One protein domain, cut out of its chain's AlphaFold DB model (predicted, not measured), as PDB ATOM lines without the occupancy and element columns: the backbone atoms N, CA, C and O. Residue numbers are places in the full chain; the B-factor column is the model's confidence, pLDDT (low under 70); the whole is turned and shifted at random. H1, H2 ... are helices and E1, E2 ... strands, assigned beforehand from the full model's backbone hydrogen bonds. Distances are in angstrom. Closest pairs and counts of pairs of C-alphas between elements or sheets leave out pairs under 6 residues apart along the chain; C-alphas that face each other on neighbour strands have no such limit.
ATOM      1  N   THR A  10     -29.465  17.662 -20.002       84.06
ATOM      2  CA  THR A  10     -28.553  18.320 -19.059       84.06
ATOM      3  C   THR A  10     -28.805  17.783 -17.659       84.06
ATOM      4  O   THR A  10     -29.958  17.767 -17.244       84.06
ATOM      5  N   ALA A  11     -27.766  17.428 -16.906       87.06
ATOM      6  CA  ALA A  11     -27.876  17.199 -15.465       87.06
ATOM      7  C   ALA A  11     -27.257  18.369 -14.685       87.06
ATOM      8  O   ALA A  11     -26.264  18.966 -15.117       87.06
ATOM      9  N   TYR A  12     -27.880  18.727 -13.564       86.94
ATOM     10  CA  TYR A  12     -27.520  19.862 -12.715       86.94
ATOM     11  C   TYR A  12     -27.757  19.531 -11.241       86.94
ATOM     12  O   TYR A  12     -28.557  18.660 -10.923       86.94
ATOM     13  N   TRP A  13     -27.105  20.249 -10.329       86.88
ATOM     14  CA  TRP A  13     -27.440  20.159  -8.909       86.88
ATOM     15  C   TRP A  13     -28.707  20.958  -8.593       86.88
ATOM     16  O   TRP A  13     -28.739  22.184  -8.761       86.88
ATOM     17  N   ASP A  14     -29.757  20.277  -8.144       85.44
ATOM     18  CA  ASP A  14     -30.957  20.904  -7.614       85.44
ATOM     19  C   ASP A  14     -30.711  21.323  -6.162       85.44
ATOM     20  O   ASP A  14     -30.605  20.502  -5.253       85.44
ATOM     21  N   LYS A  15     -30.613  22.636  -5.935       85.38
ATOM     22  CA  LYS A  15     -30.371  23.203  -4.602       85.38
ATOM     23  C   LYS A  15     -31.556  23.038  -3.654       85.38
ATOM     24  O   LYS A  15     -31.354  23.102  -2.446       85.38
ATOM     25  N   LYS A  16     -32.775  22.902  -4.182       86.38
ATOM     26  CA  LYS A  16     -33.989  22.788  -3.372       86.38
ATOM     27  C   LYS A  16     -34.136  21.367  -2.842       86.38
ATOM     28  O   LYS A  16     -34.352  21.188  -1.651       86.38
ATOM     29  N   GLU A  17     -33.978  20.387  -3.723       84.00
ATOM     30  CA  GLU A  17     -34.101  18.964  -3.380       84.00
ATOM     31  C   GLU A  17     -32.765  18.349  -2.910       84.00
ATOM     32  O   GLU A  17     -32.714  17.198  -2.484       84.00
ATOM     33  N   ASN A  18     -31.678  19.131  -2.960       84.06
ATOM     34  CA  ASN A  18     -30.314  18.752  -2.585       84.06
ATOM     35  C   ASN A  18     -29.839  17.454  -3.264       84.06
ATOM     36  O   ASN A  18     -29.270  16.562  -2.631       84.06
ATOM     37  N   CYS A  19     -30.114  17.337  -4.563       84.88
ATOM     38  CA  CYS A  19     -29.823  16.154  -5.361       84.88
ATOM     39  C   CYS A  19     -29.452  16.529  -6.801       84.88
ATOM     40  O   CYS A  19     -29.556  17.684  -7.210       84.88
ATOM     41  N   ILE A  20     -29.010  15.552  -7.594       86.94
ATOM     42  CA  ILE A  20     -28.804  15.762  -9.029       86.94
ATOM     43  C   ILE A  20     -30.182  15.733  -9.705       86.94
ATOM     44  O   ILE A  20     -30.907  14.748  -9.606       86.94
ATOM     45  N   GLY A  21     -30.537  16.819 -10.386       87.19
ATOM     46  CA  GLY A  21     -31.699  16.939 -11.259       87.19
ATOM     47  C   GLY A  21     -31.294  16.875 -12.731       87.19
ATOM     48  O   GLY A  21     -30.124  17.036 -13.085       87.19
ATOM     49  N   ALA A  22     -32.260  16.622 -13.613       87.31
ATOM     50  CA  ALA A  22     -32.025  16.625 -15.049       87.31
ATOM     51  C   ALA A  22     -33.110  17.402 -15.776       87.31
ATOM     52  O   ALA A  22     -34.293  17.334 -15.457       87.31
ATOM     53  N   TYR A  23     -32.674  18.121 -16.797       84.56
ATOM     54  CA  TYR A  23     -33.523  18.714 -17.801       84.56
ATOM     55  C   TYR A  23     -33.404  17.890 -19.078       84.56
ATOM     56  O   TYR A  23     -32.302  17.719 -19.601       84.56
ATOM     57  N   HIS A  24     -34.534  17.435 -19.610       76.12
ATOM     58  CA  HIS A  24     -34.609  16.790 -20.913       76.12
ATOM     59  C   HIS A  24     -35.593  17.553 -21.820       76.12
ATOM     60  O   HIS A  24     -36.656  17.973 -21.353       76.12
ATOM     61  N   PRO A  25     -35.278  17.757 -23.113       73.31
ATOM     62  CA  PRO A  25     -36.247  18.287 -24.069       73.31
ATOM     63  C   PRO A  25     -37.417  17.305 -24.278       73.31
ATOM     64  O   PRO A  25     -37.368  16.151 -23.851       73.31
ATOM     65  N   LEU A  26     -38.478  17.757 -24.959       61.12
ATOM     66  CA  LEU A  26     -39.665  16.963 -25.340       61.12
ATOM     67  C   LEU A  26     -39.360  15.906 -26.434       61.12
ATOM     68  O   LEU A  26     -40.118  15.750 -27.389       61.12
ATOM     69  N   GLY A  27     -38.228  15.205 -26.337       60.72
ATOM     70  CA  GLY A  27     -37.863  14.081 -27.197       60.72
ATOM     71  C   GLY A  27     -38.123  12.752 -26.490       60.72
ATOM     72  O   GLY A  27     -37.702  12.569 -25.350       60.72
ATOM     73  N   PHE A  28     -38.783  11.811 -27.173       58.06
ATOM     74  CA  PHE A  28     -39.173  10.503 -26.620       58.06
ATOM     75  C   PHE A  28     -37.998   9.730 -25.988       58.06
ATOM     76  O   PHE A  28     -38.184   9.037 -24.996       58.06
ATOM     77  N   MET A  29     -36.775   9.884 -26.512       71.19
ATOM     78  CA  MET A  29     -35.597   9.170 -25.999       71.19
ATOM     79  C   MET A  29     -34.897   9.872 -24.831       71.19
ATOM     80  O   MET A  29     -34.400   9.203 -23.931       71.19
ATOM     81  N   THR A  30     -34.897  11.209 -24.787       74.81
ATOM     82  CA  THR A  30     -34.105  11.953 -23.791       74.81
ATOM     83  C   THR A  30     -34.627  11.785 -22.366       74.81
ATOM     84  O   THR A  30     -33.867  11.943 -21.414       74.81
ATOM     85  N   GLN A  31     -35.909  11.444 -22.207       77.19
ATOM     86  CA  GLN A  31     -36.471  11.074 -20.909       77.19
ATOM     87  C   GLN A  31     -35.950   9.704 -20.446       77.19
ATOM     88  O   GLN A  31     -35.526   9.565 -19.301       77.19
ATOM     89  N   THR A  32     -35.939   8.697 -21.326       81.69
ATOM     90  CA  THR A  32     -35.383   7.368 -21.023       81.69
ATOM     91  C   THR A  32     -33.895   7.450 -20.694       81.69
ATOM     92  O   THR A  32     -33.452   6.839 -19.724       81.69
ATOM     93  N   ASP A  33     -33.144   8.261 -21.440       82.81
ATOM     94  CA  ASP A  33     -31.730   8.517 -21.168       82.81
ATOM     95  C   ASP A  33     -31.534   9.172 -19.792       82.81
ATOM     96  O   ASP A  33     -30.657   8.764 -19.035       82.81
ATOM     97  N   ALA A  34     -32.382  10.142 -19.421       86.00
ATOM     98  CA  ALA A  34     -32.350  10.746 -18.088       86.00
ATOM     99  C   ALA A  34     -32.573   9.696 -16.988       86.00
ATOM    100  O   ALA A  34     -31.808   9.644 -16.026       86.00
ATOM    101  N   HIS A  35     -33.576   8.825 -17.149       85.44
ATOM    102  CA  HIS A  35     -33.831   7.730 -16.209       85.44
ATOM    103  C   HIS A  35     -32.640   6.775 -16.095       85.44
ATOM    104  O   HIS A  35     -32.253   6.425 -14.981       85.44
ATOM    105  N   TYR A  36     -32.027   6.393 -17.217       87.38
ATOM    106  CA  TYR A  36     -30.836   5.545 -17.218       87.38
ATOM    107  C   TYR A  36     -29.676   6.190 -16.450       87.38
ATOM    108  O   TYR A  36     -29.035   5.534 -15.630       87.38
ATOM    109  N   LEU A  37     -29.422   7.482 -16.676       88.12
ATOM    110  CA  LEU A  37     -28.359   8.206 -15.980       88.12
ATOM    111  C   LEU A  37     -28.591   8.252 -14.470       88.12
ATOM    112  O   LEU A  37     -27.639   8.064 -13.719       88.12
ATOM    113  N   PHE A  38     -29.824   8.458 -14.010       88.69
ATOM    114  CA  PHE A  38     -30.122   8.443 -12.576       88.69
ATOM    115  C   PHE A  38     -30.020   7.062 -11.942       88.69
ATOM    116  O   PHE A  38     -29.599   6.955 -10.795       88.69
ATOM    117  N   ASP A  39     -30.372   6.013 -12.682       88.38
ATOM    118  CA  ASP A  39     -30.309   4.642 -12.177       88.38
ATOM    119  C   ASP A  39     -28.877   4.080 -12.161       88.38
ATOM    120  O   ASP A  39     -28.539   3.274 -11.296       88.38
ATOM    121  N   LYS A  40     -28.024   4.486 -13.115       88.69
ATOM    122  CA  LYS A  40     -26.714   3.847 -13.344       88.69
ATOM    123  C   LYS A  40     -25.490   4.741 -13.182       88.69
ATOM    124  O   LYS A  40     -24.409   4.205 -12.963       88.69
ATOM    125  N   VAL A  41     -25.618   6.060 -13.329       87.69
ATOM    126  CA  VAL A  41     -24.465   6.979 -13.381       87.69
ATOM    127  C   VAL A  41     -24.451   7.918 -12.182       87.69
ATOM    128  O   VAL A  41     -23.485   7.947 -11.431       87.69
ATOM    129  N   PHE A  42     -25.530   8.664 -11.962       89.50
ATOM    130  CA  PHE A  42     -25.657   9.648 -10.884       89.50
ATOM    131  C   PHE A  42     -26.194   9.024  -9.593       89.50
ATOM    132  O   PHE A  42     -27.093   9.570  -8.951       89.50
ATOM    133  N   THR A  43     -25.658   7.860  -9.227       89.00
ATOM    134  CA  THR A  43     -26.081   7.130  -8.029       89.00
ATOM    135  C   THR A  43     -25.509   7.762  -6.755       89.00
ATOM    136  O   THR A  43     -24.635   8.633  -6.791       89.00
ATOM    137  N   LYS A  44     -25.985   7.314  -5.588       88.44
ATOM    138  CA  LYS A  44     -25.460   7.780  -4.293       88.44
ATOM    139  C   LYS A  44     -23.982   7.422  -4.119       88.44
ATOM    140  O   LYS A  44     -23.230   8.201  -3.539       88.44
ATOM    141  N   GLU A  45     -23.573   6.270  -4.639       91.50
ATOM    142  CA  GLU A  45     -22.191   5.796  -4.630       91.50
ATOM    143  C   GLU A  45     -21.294   6.722  -5.451       91.50
ATOM    144  O   GLU A  45     -20.237   7.109  -4.965       91.50
ATOM    145  N   PHE A  46     -21.749   7.155  -6.632       90.25
ATOM    146  CA  PHE A  46     -21.031   8.138  -7.445       90.25
ATOM    147  C   PHE A  46     -20.832   9.462  -6.696       90.25
ATOM    148  O   PHE A  46     -19.722   9.992  -6.650       90.25
ATOM    149  N   VAL A  47     -21.891   9.992  -6.069       89.19
ATOM    150  CA  VAL A  47     -21.802  11.247  -5.299       89.19
ATOM    151  C   VAL A  47     -20.808  11.104  -4.148       89.19
ATOM    152  O   VAL A  47     -19.971  11.988  -3.944       89.19
ATOM    153  N   LYS A  48     -20.869   9.981  -3.423       91.56
ATOM    154  CA  LYS A  48     -19.946   9.683  -2.327       91.56
ATOM    155  C   LYS A  48     -18.503   9.597  -2.825       91.56
ATOM    156  O   LYS A  48     -17.646  10.277  -2.280       91.56
ATOM    157  N   GLU A  49     -18.247   8.836  -3.886       93.44
ATOM    158  CA  GLU A  49     -16.906   8.667  -4.452       93.44
ATOM    159  C   GLU A  49     -16.300  10.001  -4.910       93.44
ATOM    160  O   GLU A  49     -15.141  10.295  -4.614       93.44
ATOM    161  N   MET A  50     -17.072  10.828  -5.616       91.06
ATOM    162  CA  MET A  50     -16.599  12.138  -6.069       91.06
ATOM    163  C   MET A  50     -16.282  13.060  -4.890       91.06
ATOM    164  O   MET A  50     -15.256  13.743  -4.906       91.06
ATOM    165  N   THR A  51     -17.117  13.028  -3.851       91.19
ATOM    166  CA  THR A  51     -16.897  13.798  -2.619       91.19
ATOM    167  C   THR A  51     -15.653  13.312  -1.873       91.19
ATOM    168  O   THR A  51     -14.819  14.130  -1.491       91.19
ATOM    169  N   ASP A  52     -15.471  11.994  -1.732       95.00
ATOM    170  CA  ASP A  52     -14.311  11.379  -1.070       95.00
ATOM    171  C   ASP A  52     -12.996  11.711  -1.802       95.00
ATOM    172  O   ASP A  52     -11.938  11.841  -1.188       95.00
ATOM    173  N   ARG A  53     -13.062  11.912  -3.123       94.19
ATOM    174  CA  ARG A  53     -11.942  12.376  -3.959       94.19
ATOM    175  C   ARG A  53     -11.710  13.895  -3.898       94.19
ATOM    176  O   ARG A  53     -10.779  14.381  -4.536       94.19
ATOM    177  N   GLY A  54     -12.533  14.641  -3.159       93.00
ATOM    178  CA  GLY A  54     -12.420  16.092  -2.985       93.00
ATOM    179  C   GLY A  54     -13.079  16.932  -4.084       93.00
ATOM    180  O   GLY A  54     -12.800  18.128  -4.174       93.00
ATOM    181  N   TYR A  55     -13.938  16.346  -4.926       91.56
ATOM    182  CA  TYR A  55     -14.689  17.097  -5.934       91.56
ATOM    183  C   TYR A  55     -15.987  17.669  -5.362       91.56
ATOM    184  O   TYR A  55     -16.746  16.981  -4.678       91.56
ATOM    185  N   ASP A  56     -16.297  18.911  -5.730       90.94
ATOM    186  CA  ASP A  56     -17.577  19.537  -5.408       90.94
ATOM    187  C   ASP A  56     -18.647  19.182  -6.454       90.94
ATOM    188  O   ASP A  56     -18.792  19.837  -7.495       90.94
ATOM    189  N   VAL A  57     -19.431  18.145  -6.148       87.69
ATOM    190  CA  VAL A  57     -20.527  17.648  -6.998       87.69
ATOM    191  C   VAL A  57     -21.628  18.699  -7.200       87.69
ATOM    192  O   VAL A  57     -22.314  18.679  -8.223       87.69
ATOM    193  N   THR A  58     -21.774  19.673  -6.294       87.81
ATOM    194  CA  THR A  58     -22.815  20.712  -6.397       87.81
ATOM    195  C   THR A  58     -22.571  21.688  -7.548       87.81
ATOM    196  O   THR A  58     -23.493  22.350  -8.033       87.81
ATOM    197  N   THR A  59     -21.329  21.750  -8.029       87.06
ATOM    198  CA  THR A  59     -20.926  22.577  -9.174       87.06
ATOM    199  C   THR A  59     -20.880  21.795 -10.488       87.06
ATOM    200  O   THR A  59     -20.642  22.383 -11.549       87.06
ATOM    201  N   MET A  60     -21.147  20.485 -10.443       82.62
ATOM    202  CA  MET A  60     -21.068  19.601 -11.599       82.62
ATOM    203  C   MET A  60     -22.117  19.972 -12.653       82.62
ATOM    204  O   MET A  60     -23.301  20.162 -12.366       82.62
ATOM    205  N   LYS A  61     -21.673  20.038 -13.911       81.69
ATOM    206  CA  LYS A  61     -22.534  20.188 -15.085       81.69
ATOM    207  C   LYS A  61     -22.259  19.041 -16.035       81.69
ATOM    208  O   LYS A  61     -21.114  18.826 -16.422       81.69
ATOM    209  N   PHE A  62     -23.314  18.344 -16.431       83.62
ATOM    210  CA  PHE A  62     -23.228  17.261 -17.398       83.62
ATOM    211  C   PHE A  62     -24.190  17.523 -18.551       83.62
ATOM    212  O   PHE A  62     -25.325  17.949 -18.336       83.62
ATOM    213  N   GLU A  63     -23.733  17.273 -19.771       81.88
ATOM    214  CA  GLU A  63     -24.511  17.489 -20.984       81.88
ATOM    215  C   GLU A  63     -24.331  16.302 -21.931       81.88
ATOM    216  O   GLU A  63     -23.206  15.927 -22.260       81.88
ATOM    217  N   ILE A  64     -25.446  15.756 -22.416       75.69
ATOM    218  CA  ILE A  64     -25.460  14.854 -23.566       75.69
ATOM    219  C   ILE A  64     -26.086  15.604 -24.731       75.69
ATOM    220  O   ILE A  64     -27.270  15.951 -24.730       75.69
ATOM    221  N   SER A  65     -25.261  15.833 -25.747       69.44
ATOM    222  CA  SER A  65     -25.749  16.228 -27.059       69.44
ATOM    223  C   SER A  65     -26.188  14.963 -27.798       69.44
ATOM    224  O   SER A  65     -25.367  14.052 -27.945       69.44
ATOM    225  N   PRO A  66     -27.443  14.870 -28.269       60.47
ATOM    226  CA  PRO A  66     -27.843  13.746 -29.098       60.47
ATOM    227  C   PRO A  66     -26.953  13.726 -30.345       60.47
ATOM    228  O   PRO A  66     -26.957  14.665 -31.141       60.47
ATOM    229  N   LYS A  67     -26.186  12.649 -30.543       59.12
ATOM    230  CA  LYS A  67     -25.741  12.301 -31.893       59.12
ATOM    231  C   LYS A  67     -27.011  11.871 -32.602       59.12
ATOM    232  O   LYS A  67     -27.516  10.814 -32.249       59.12
ATOM    233  N   LEU A  68     -27.553  12.698 -33.503       49.78
ATOM    234  CA  LEU A  68     -28.693  12.338 -34.354       49.78
ATOM    235  C   LEU A  68     -28.525  10.877 -34.806       49.78
ATOM    236  O   LEU A  68     -27.645  10.606 -35.626       49.78
ATOM    237  N   PRO A  69     -29.298   9.918 -34.273       46.97
ATOM    238  CA  PRO A  69     -29.263   8.576 -34.803       46.97
ATOM    239  C   PRO A  69     -30.147   8.638 -36.037       46.97
ATOM    240  O   PRO A  69     -31.357   8.717 -35.874       46.97
ATOM    241  N   ASN A  70     -29.550   8.693 -37.236       46.97
ATOM    242  CA  ASN A  70     -30.225   8.550 -38.532       46.97
ATOM    243  C   ASN A  70     -31.697   8.987 -38.496       46.97
ATOM    244  O   ASN A  70     -32.575   8.148 -38.302       46.97
ATOM    245  N   TYR A  71     -31.972  10.280 -38.675       47.72
ATOM    246  CA  TYR A  71     -33.337  10.820 -38.787       47.72
ATOM    247  C   TYR A  71     -34.238   9.956 -39.708       47.72
ATOM    248  O   TYR A  71     -35.419   9.753 -39.434       47.72
ATOM    249  N   GLU A  72     -33.641   9.322 -40.721       50.78
ATOM    250  CA  GLU A  72     -34.255   8.333 -41.616       50.78
ATOM    251  C   GLU A  72     -34.848   7.093 -40.912       50.78
ATOM    252  O   GLU A  72     -35.920   6.619 -41.285       50.78
ATOM    253  N   ARG A  73     -34.198   6.565 -39.867       50.84
ATOM    254  CA  ARG A  73     -34.630   5.342 -39.166       50.84
ATOM    255  C   ARG A  73     -35.814   5.599 -38.230       50.84
ATOM    256  O   ARG A  73     -36.641   4.711 -38.038       50.84
ATOM    257  N   PHE A  74     -35.903   6.807 -37.671       51.44
ATOM    258  CA  PHE A  74     -37.013   7.215 -36.805       51.44
ATOM    259  C   PHE A  74     -38.282   7.540 -37.594       51.44
ATOM    260  O   PHE A  74     -39.350   7.098 -37.176       51.44
ATOM    261  N   ASN A  75     -38.174   8.198 -38.756       52.81
ATOM    262  CA  ASN A  75     -39.328   8.410 -39.640       52.81
ATOM    263  C   ASN A  75     -39.958   7.082 -40.082       52.81
ATOM    264  O   ASN A  75     -41.177   6.943 -40.039       52.81
ATOM    265  N   GLY A  76     -39.144   6.071 -40.406       54.03
ATOM    266  CA  GLY A  76     -39.656   4.744 -40.763       54.03
ATOM    267  C   GLY A  76     -40.398   4.036 -39.621       54.03
ATOM    268  O   GLY A  76     -41.356   3.307 -39.866       54.03
ATOM    269  N   LEU A  77     -40.002   4.257 -38.363       51.72
ATOM    270  CA  LEU A  77     -40.698   3.706 -37.195       51.72
ATOM    271  C   LEU A  77     -41.960   4.507 -36.853       51.72
ATOM    272  O   LEU A  77     -42.997   3.907 -36.574       51.72
ATOM    273  N   SER A  78     -41.923   5.841 -36.914       53.72
ATOM    274  CA  SER A  78     -43.121   6.651 -36.672       53.72
ATOM    275  C   SER A  78     -44.186   6.436 -37.748       53.72
ATOM    276  O   SER A  78     -45.354   6.287 -37.405       53.72
ATOM    277  N   GLU A  79     -43.805   6.334 -39.027       54.28
ATOM    278  CA  GLU A  79     -44.736   5.993 -40.113       54.28
ATOM    279  C   GLU A  79     -45.337   4.594 -39.930       54.28
ATOM    280  O   GLU A  79     -46.536   4.412 -40.144       54.28
ATOM    281  N   LYS A  80     -44.536   3.618 -39.479       53.94
ATOM    282  CA  LYS A  80     -44.983   2.235 -39.262       53.94
ATOM    283  C   LYS A  80     -45.960   2.080 -38.091       53.94
ATOM    284  O   LYS A  80     -46.858   1.248 -38.180       53.94
ATOM    285  N   TYR A  81     -45.772   2.822 -36.998       52.53
ATOM    286  CA  TYR A  81     -46.553   2.635 -35.764       52.53
ATOM    287  C   TYR A  81     -47.623   3.703 -35.521       52.53
ATOM    288  O   TYR A  81     -48.597   3.422 -34.827       52.53
ATOM    289  N   TYR A  82     -47.472   4.902 -36.085       57.91
ATOM    290  CA  TYR A  82     -48.365   6.033 -35.812       57.91
ATOM    291  C   TYR A  82     -49.026   6.622 -37.064       57.91
ATOM    292  O   TYR A  82     -49.907   7.468 -36.923       57.91
ATOM    293  N   GLY A  83     -48.669   6.141 -38.264       48.84
ATOM    294  CA  GLY A  83     -49.235   6.595 -39.537       48.84
ATOM    295  C   GLY A  83     -48.840   8.033 -39.897       48.84
ATOM    296  O   GLY A  83     -48.533   8.861 -39.039       48.84
TER     297      GLY A  83
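This is residues 10 to 83 of the 85 residues of an uncharacterized protein of Prevotella copri (UniProt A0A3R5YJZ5). A small three-stranded sheet with H1 slanted over one face makes the body, and the link E3 to H3 leads away to H3, which sticks out far from it at one end of a rod. At the other end H2 lies off the sheet, and residues 49 to 54 stick out. The 74 printed residues hold E1, E2, H1, H2, E3, H3 in that order, a mixed class; the antiparallel sheet runs E2, E1, E3. The whole is loose, with a radius of gyration of the C-alphas of 16.1 A and spans of 51 by 23 by 17 A.

Start at E1, residues 10 to 14, the inner strand. E2, residues 19 to 23, forms a hairpin with it, antiparallel at 143 degrees; look for N 12 and O 21, 2.9 A apart. On its other side E3, residues 62 to 64, is antiparallel at 154 degrees, with N 11 and O 62 at 2.9 A. H1, residues 28 to 40, is on the sheet at a height of 9.3 A, two layers with the helix on one face; its line stands at 50 degrees to E1 on the local plane, slantwise to the strands. The closest C-alphas of E2 and H1 are those of Ala 22 and Ala 34, 6.6 A apart. H2, residues 44 to 52, is only just not on the sheet, with 4 pairs of C-alphas within 10 A. E2, H1 H2 and E3 make a split strand-helix-strand unit, E1 between its strands, with a left-handed crossover. H3, residues 71 to 82, is apart from H1 and H2. In H2 and H3 every O i to N i+4 pair is within hydrogen-bond range; in H1, 8 of 9.

Find C-alpha 10 at (-28.553, 18.320, -19.059), where E1 begins; E1 is 12.0 A long and E2 13.2 A. H1 runs 19.4 A from C-alpha 28 at (-39.173, 10.503, -26.620), H2 12.2 A, E3 7.0 A. H3 runs 16.1 A to C-alpha 82 at (-48.365, 6.033, -35.812).

The C-alphas of Gly 54 and Gly 83, the two farthest apart, are 52.7 A apart. The printed part has no cut and no long link. Residues 67 to 83 stand free; pLDDT is under 70 at residues 26 to 28 and 65 to 83.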